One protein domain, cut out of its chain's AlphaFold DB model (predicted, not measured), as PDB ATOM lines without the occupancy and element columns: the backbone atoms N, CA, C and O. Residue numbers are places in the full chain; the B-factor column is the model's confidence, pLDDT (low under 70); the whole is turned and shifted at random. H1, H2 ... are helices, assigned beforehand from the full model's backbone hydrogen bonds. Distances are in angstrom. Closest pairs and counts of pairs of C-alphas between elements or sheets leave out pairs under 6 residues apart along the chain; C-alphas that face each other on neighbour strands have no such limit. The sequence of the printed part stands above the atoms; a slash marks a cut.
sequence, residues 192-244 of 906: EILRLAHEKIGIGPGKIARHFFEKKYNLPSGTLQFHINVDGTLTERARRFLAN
ATOM      1  N   GLU A 192     149.280 124.556 103.126       87.50
ATOM      2  CA  GLU A 192     149.925 125.002 104.360       87.50
ATOM      3  C   GLU A 192     151.047 126.012 104.098       87.50
ATOM      4  O   GLU A 192     151.093 127.069 104.726       87.50
ATOM      5  N   ILE A 193     151.878 125.761 103.078       92.38
ATOM      6  CA  ILE A 193     152.868 126.734 102.596       92.38
ATOM      7  C   ILE A 193     152.180 128.040 102.172       92.38
ATOM      8  O   ILE A 193     152.715 129.106 102.449       92.38
ATOM      9  N   LEU A 194     150.988 127.992 101.561       94.44
ATOM     10  CA  LEU A 194     150.236 129.201 101.194       94.44
ATOM     11  C   LEU A 194     149.643 129.956 102.385       94.44
ATOM     12  O   LEU A 194     149.640 131.185 102.355       94.44
ATOM     13  N   ARG A 195     149.173 129.263 103.428       94.12
ATOM     14  CA  ARG A 195     148.720 129.908 104.672       94.12
ATOM     15  C   ARG A 195     149.877 130.617 105.371       94.12
ATOM     16  O   ARG A 195     149.787 131.815 105.618       94.12
ATOM     17  N   LEU A 196     150.990 129.912 105.582       95.62
ATOM     18  CA  LEU A 196     152.224 130.476 106.140       95.62
ATOM     19  C   LEU A 196     152.757 131.641 105.297       95.62
ATOM     20  O   LEU A 196     153.197 132.654 105.833       95.62
ATOM     21  N   ALA A 197     152.703 131.529 103.971       95.50
ATOM     22  CA  ALA A 197     153.161 132.586 103.084       95.50
ATOM     23  C   ALA A 197     152.237 133.817 103.123       95.50
ATOM     24  O   ALA A 197     152.739 134.935 103.117       95.50
ATOM     25  N   HIS A 198     150.917 133.648 103.249       95.50
ATOM     26  CA  HIS A 198     149.978 134.760 103.452       95.50
ATOM     27  C   HIS A 198     150.198 135.451 104.807       95.50
ATOM     28  O   HIS A 198     150.146 136.676 104.924       95.50
ATOM     29  N   GLU A 199     150.514 134.666 105.836       96.12
ATOM     30  CA  GLU A 199     150.789 135.169 107.178       96.12
ATOM     31  C   GLU A 199     152.140 135.905 107.270       96.12
ATOM     32  O   GLU A 199     152.239 136.911 107.973       96.12
ATOM     33  N   LYS A 200     153.181 135.455 106.555       96.50
ATOM     34  CA  LYS A 200     154.553 135.987 106.688       96.50
ATOM     35  C   LYS A 200     155.019 136.913 105.560       96.50
ATOM     36  O   LYS A 200     155.980 137.645 105.778       96.50
ATOM     37  N   ILE A 201     154.393 136.921 104.384       96.44
ATOM     38  CA  ILE A 201     154.749 137.844 103.290       96.44
ATOM     39  C   ILE A 201     153.977 139.161 103.442       96.44
ATOM     40  O   ILE A 201     152.849 139.169 103.934       96.44
ATOM     41  N   GLY A 202     154.596 140.279 103.055       94.75
ATOM     42  CA  GLY A 202     153.964 141.600 102.990       94.75
ATOM     43  C   GLY A 202     154.914 142.760 103.290       94.75
ATOM     44  O   GLY A 202     156.123 142.565 103.387       94.75
ATOM     45  N   ILE A 203     154.351 143.965 103.440       90.81
ATOM     46  CA  ILE A 203     155.089 145.245 103.570       90.81
ATOM     47  C   ILE A 203     155.030 145.793 105.024       90.81
ATOM     48  O   ILE A 203     155.372 146.936 105.299       90.81
ATOM     49  N   GLY A 204     154.589 144.977 105.989       89.88
ATOM     50  CA  GLY A 204     154.496 145.354 107.409       89.88
ATOM     51  C   GLY A 204     155.709 144.935 108.256       89.88
ATOM     52  O   GLY A 204     156.462 144.045 107.850       89.88
ATOM     53  N   PRO A 205     155.888 145.504 109.465       86.31
ATOM     54  CA  PRO A 205     156.901 145.037 110.411       86.31
ATOM     55  C   PRO A 205     156.711 143.543 110.722       86.31
ATOM     56  O   PRO A 205     155.596 143.071 110.935       86.31
ATOM     57  N   GLY A 206     157.808 142.778 110.702       89.44
ATOM     58  CA  GLY A 206     157.792 141.321 110.884       89.44
ATOM     59  C   GLY A 206     157.384 140.499 109.649       89.44
ATOM     60  O   GLY A 206     157.425 139.269 109.707       89.44
ATOM     61  N   LYS A 207     157.028 141.138 108.525       96.06
ATOM     62  CA  LYS A 207     156.829 140.465 107.231       96.06
ATOM     63  C   LYS A 207     158.154 140.330 106.468       96.06
ATOM     64  O   LYS A 207     159.093 141.089 106.696       96.06
ATOM     65  N   ILE A 208     158.229 139.374 105.541       96.88
ATOM     66  CA  ILE A 208     159.392 139.156 104.665       96.88
ATOM     67  C   ILE A 208     159.014 139.231 103.182       96.88
ATOM     68  O   ILE A 208     157.902 138.883 102.787       96.88
ATOM     69  N   ALA A 209     159.954 139.642 102.328       96.00
ATOM     70  CA  ALA A 209     159.718 139.655 100.885       96.00
ATOM     71  C   ALA A 209     159.532 138.229 100.332       96.00
ATOM     72  O   ALA A 209     160.198 137.281 100.758       96.00
ATOM     73  N   ARG A 210     158.661 138.085  99.323       96.44
ATOM     74  CA  ARG A 210     158.264 136.791  98.734       96.44
ATOM     75  C   ARG A 210     159.443 135.890  98.350       96.44
ATOM     76  O   ARG A 210     159.406 134.703  98.648       96.44
ATOM     77  N   HIS A 211     160.504 136.446  97.764       95.50
ATOM     78  CA  HIS A 211     161.680 135.675  97.345       95.50
ATOM     79  C   HIS A 211     162.506 135.129  98.529       95.50
ATOM     80  O   HIS A 211     163.093 134.053  98.425       95.50
ATOM     81  N   PHE A 212     162.523 135.817  99.681       96.00
ATOM     82  CA  PHE A 212     163.130 135.284 100.906       96.00
ATOM     83  C   PHE A 212     162.289 134.152 101.498       96.00
ATOM     84  O   PHE A 212     162.854 133.168 101.972       96.00
ATOM     85  N   PHE A 213     160.955 134.249 101.426       96.81
ATOM     86  CA  PHE A 213     160.071 133.146 101.804       96.81
ATOM     87  C   PHE A 213     160.295 131.934 100.884       96.81
ATOM     88  O   PHE A 213     160.537 130.834 101.372       96.81
ATOM     89  N   GLU A 214     160.297 132.128  99.561       95.94
ATOM     90  CA  GLU A 214     160.567 131.061  98.584       95.94
ATOM     91  C   GLU A 214     161.899 130.357  98.877       95.94
ATOM     92  O   GLU A 214     161.919 129.138  99.045       95.94
ATOM     93  N   LYS A 215     162.982 131.124  99.075       95.06
ATOM     94  CA  LYS A 215     164.298 130.589  99.456       95.06
ATOM     95  C   LYS A 215     164.269 129.835 100.794       95.06
ATOM     96  O   LYS A 215     164.865 128.768 100.887       95.06
ATOM     97  N   LYS A 216     163.572 130.349 101.817       95.50
ATOM     98  CA  LYS A 216     163.477 129.719 103.150       95.50
ATOM     99  C   LYS A 216     162.772 128.357 103.119       95.50
ATOM    100  O   LYS A 216     163.128 127.481 103.900       95.50
ATOM    101  N   TYR A 217     161.806 128.173 102.220       94.06
ATOM    102  CA  TYR A 217     161.054 126.923 102.056       94.06
ATOM    103  C   TYR A 217     161.497 126.105 100.824       94.06
ATOM    104  O   TYR A 217     160.771 125.217 100.379       94.06
ATOM    105  N   ASN A 218     162.691 126.384 100.278       94.00
ATOM    106  CA  ASN A 218     163.286 125.718  99.107       94.00
ATOM    107  C   ASN A 218     162.397 125.704  97.842       94.00
ATOM    108  O   ASN A 218     162.555 124.846  96.972       94.00
ATOM    109  N   LEU A 219     161.470 126.656  97.716       93.94
ATOM    110  CA  LEU A 219     160.641 126.824  96.525       93.94
ATOM    111  C   LEU A 219     161.466 127.489  95.407       93.94
ATOM    112  O   LEU A 219     162.250 128.399  95.691       93.94
ATOM    113  N   PRO A 220     161.271 127.117  94.127       93.62
ATOM    114  CA  PRO A 220     161.861 127.854  93.012       93.62
ATOM    115  C   PRO A 220     161.442 129.334  93.031       93.62
ATOM    116  O   PRO A 220     160.286 129.649  93.328       93.62
ATOM    117  N   SER A 221     162.359 130.239  92.687       93.50
ATOM    118  CA  SER A 221     162.086 131.684  92.644       93.50
ATOM    119  C   SER A 221     160.891 132.001  91.733       93.50
ATOM    120  O   SER A 221     160.805 131.483  90.619       93.50
ATOM    121  N   GLY A 222     159.954 132.821  92.213       93.12
ATOM    122  CA  GLY A 222     158.723 133.185  91.503       93.12
ATOM    123  C   GLY A 222     157.567 132.183  91.632       93.12
ATOM    124  O   GLY A 222     156.466 132.463  91.160       93.12
ATOM    125  N   THR A 223     157.745 131.039  92.299       93.69
ATOM    126  CA  THR A 223     156.684 130.020  92.467       93.69
ATOM    127  C   THR A 223     155.429 130.564  93.169       93.69
ATOM    128  O   THR A 223     154.295 130.202  92.828       93.69
ATOM    129  N   LEU A 224     155.596 131.467  94.136       96.25
ATOM    130  CA  LEU A 224     154.494 132.112  94.847       96.25
ATOM    131  C   LEU A 224     153.937 133.333  94.101       96.25
ATOM    132  O   LEU A 224     152.913 133.859  94.524       96.25
ATOM    133  N   GLN A 225     154.526 133.774  92.981       95.94
ATOM    134  CA  GLN A 225     154.091 134.983  92.261       95.94
ATOM    135  C   GLN A 225     152.634 134.931  91.792       95.94
ATOM    136  O   GLN A 225     151.943 135.943  91.826       95.94
ATOM    137  N   PHE A 226     152.147 133.753  91.403       94.75
ATOM    138  CA  PHE A 226     150.754 133.558  90.983       94.75
ATOM    139  C   PHE A 226     149.786 133.318  92.147       94.75
ATOM    140  O   PHE A 226     148.581 133.186  91.926       94.75
ATOM    141  N   HIS A 227     150.299 133.233  93.374       95.56
ATOM    142  CA  HIS A 227     149.546 132.837  94.557       95.56
ATOM    143  C   HIS A 227     149.469 133.952  95.608       95.56
ATOM    144  O   HIS A 227     148.437 134.103  96.258       95.56
ATOM    145  N   ILE A 228     150.529 134.750  95.760       96.38
ATOM    146  CA  ILE A 228     150.621 135.812  96.764       96.38
ATOM    147  C   ILE A 228     151.197 137.089  96.149       96.38
ATOM    148  O   ILE A 228     152.276 137.101  95.537       96.38
ATOM    149  N   ASN A 229     150.436 138.163  96.332       96.06
ATOM    150  CA  ASN A 229     150.763 139.523  95.934       96.06
ATOM    151  C   ASN A 229     151.938 140.080  96.762       96.06
ATOM    152  O   ASN A 229     152.332 139.518  97.782       96.06
ATOM    153  N   VAL A 230     152.534 141.190  96.320       93.06
ATOM    154  CA  VAL A 230     153.713 141.783  96.991       93.06
ATOM    155  C   VAL A 230     153.377 142.308  98.399       93.06
ATOM    156  O   VAL A 230     154.224 142.269  99.286       93.06
ATOM    157  N   ASP A 231     152.128 142.717  98.619       94.44
ATOM    158  CA  ASP A 231     151.572 143.150  99.907       94.44
ATOM    159  C   ASP A 231     151.282 141.998 100.894       94.44
ATOM    160  O   ASP A 231     151.001 142.254 102.064       94.44
ATOM    161  N   GLY A 232     151.395 140.738 100.454       93.06
ATOM    162  CA  GLY A 232     151.076 139.544 101.242       93.06
ATOM    163  C   GLY A 232     149.660 139.000 101.043       93.06
ATOM    164  O   GLY A 232     149.341 137.938 101.580       93.06
ATOM    165  N   THR A 233     148.799 139.665 100.269       96.06
ATOM    166  CA  THR A 233     147.421 139.206 100.034       96.06
ATOM    167  C   THR A 233     147.362 137.997  99.094       96.06
ATOM    168  O   THR A 233     148.175 137.830  98.180       96.06
ATOM    169  N   LEU A 234     146.380 137.118  99.321       95.50
ATOM    170  CA  LEU A 234     146.139 135.941  98.482       95.50
ATOM    171  C   LEU A 234     145.497 136.345  97.149       95.50
ATOM    172  O   LEU A 234     144.417 136.948  97.118       95.50
ATOM    173  N   THR A 235     146.104 135.919  96.040       95.94
ATOM    174  CA  THR A 235     145.492 136.067  94.713       95.94
ATOM    175  C   THR A 235     144.188 135.271  94.632       95.94
ATOM    176  O   THR A 235     143.978 134.298  95.358       95.94
ATOM    177  N   GLU A 236     143.317 135.621  93.685       89.44
ATOM    178  CA  GLU A 236     142.110 134.841  93.368       89.44
ATOM    179  C   GLU A 236     142.434 133.354  93.107       89.44
ATOM    180  O   GLU A 236     141.718 132.457  93.556       89.44
ATOM    181  N   ARG A 237     143.574 133.075  92.458       86.50
ATOM    182  CA  ARG A 237     144.079 131.715  92.227       86.50
ATOM    183  C   ARG A 237     144.404 130.989  93.536       86.50
ATOM    184  O   ARG A 237     144.036 129.826  93.672       86.50
ATOM    185  N   ALA A 238     145.053 131.650  94.496       90.12
ATOM    186  CA  ALA A 238     145.337 131.047  95.796       90.12
ATOM    187  C   ALA A 238     144.093 130.922  96.682       90.12
ATOM    188  O   ALA A 238     143.948 129.908  97.358       90.12
ATOM    189  N   ARG A 239     143.151 131.874  96.629       91.19
ATOM    190  CA  ARG A 239     141.855 131.750  97.319       91.19
ATOM    191  C   ARG A 239     141.073 130.534  96.811       91.19
ATOM    192  O   ARG A 239     140.620 129.733  97.622       91.19
ATOM    193  N   ARG A 240     141.034 130.297  95.492       82.75
ATOM    194  CA  ARG A 240     140.469 129.059  94.909       82.75
ATOM    195  C   ARG A 240     141.237 127.800  95.319       82.75
ATOM    196  O   ARG A 240     140.606 126.793  95.620       82.75
ATOM    197  N   PHE A 241     142.570 127.855  95.360       81.94
ATOM    198  CA  PHE A 241     143.423 126.737  95.788       81.94
ATOM    199  C   PHE A 241     143.259 126.395  97.278       81.94
ATOM    200  O   PHE A 241     143.385 125.235  97.647       81.94
ATOM    201  N   LEU A 242     142.972 127.375  98.139       83.75
ATOM    202  CA  LEU A 242     142.723 127.161  99.569       83.75
ATOM    203  C   LEU A 242     141.278 126.735  99.860       83.75
ATOM    204  O   LEU A 242     141.068 125.921 100.754       83.75
ATOM    205  N   ALA A 243     140.298 127.235  99.099       80.25
ATOM    206  CA  ALA A 243     138.900 126.802  99.189       80.25
ATOM    207  C   ALA A 243     138.688 125.385  98.626       80.25
ATOM    208  O   ALA A 243     137.859 124.629  99.122       80.25
ATOM    209  N   ASN A 244     139.456 125.013  97.600       69.50
ATOM    210  CA  ASN A 244     139.504 123.670  97.032       69.50
ATOM    211  C   ASN A 244     140.957 123.168  97.061       69.50
ATOM    212  O   ASN A 244     141.604 123.160  96.006       69.50
TER     213      ASN A 244
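Overview. This is residues 192 to 244 of the 906 residues of an uncharacterized protein of Burkholderia singularis (UniProt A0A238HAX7). Three short helices make a loose triangle: H1 stands between H2 and H3, which lie at opposite ends of the domain, and the long unnamed stretch of residues 217 to 235 crosses from H2 to H3. The printed part has 53 residues, with H1, H2 and H3 in that order and no named strand; the class is all helix, though only 24 residues are in named elements. The whole is compact, with a radius of gyration of the C-alphas of 10.1 A and spans of 28 by 23 by 16 A.

Along the chain. H1, residues 192 to 200, begins at C-alpha 192 (149.925, 125.002, 104.360) and measures 12.1 A. H2, residues 210 to 216, measures 9.8 A. H3, residues 236 to 243, measures 10.4 A and ends at C-alpha 243 (138.900, 126.802, 99.189).

Arrangement. H1 and H2 only just touch, with 3 pairs of C-alphas within 8 A, the closest those of Ala 197 and Phe 213 at 7.0 A; they run opposite ways at a steep tilt of 58 degrees. H1 and H3 are close but not clearly touching, the closest C-alphas being those of Leu 194 and Ala 238 at 7.5 A. H2 and H3 are apart. In H1, H2 and H3 every O i to N i+4 pair is within hydrogen-bond range.

Size, cuts and confidence. The C-alphas farthest apart, of Pro 205 and Asn 244, are 30.6 A apart. The printed part has no cut. The link from H2 to H3 is long, 19 residues. Residue 244 is under 70 in pLDDT.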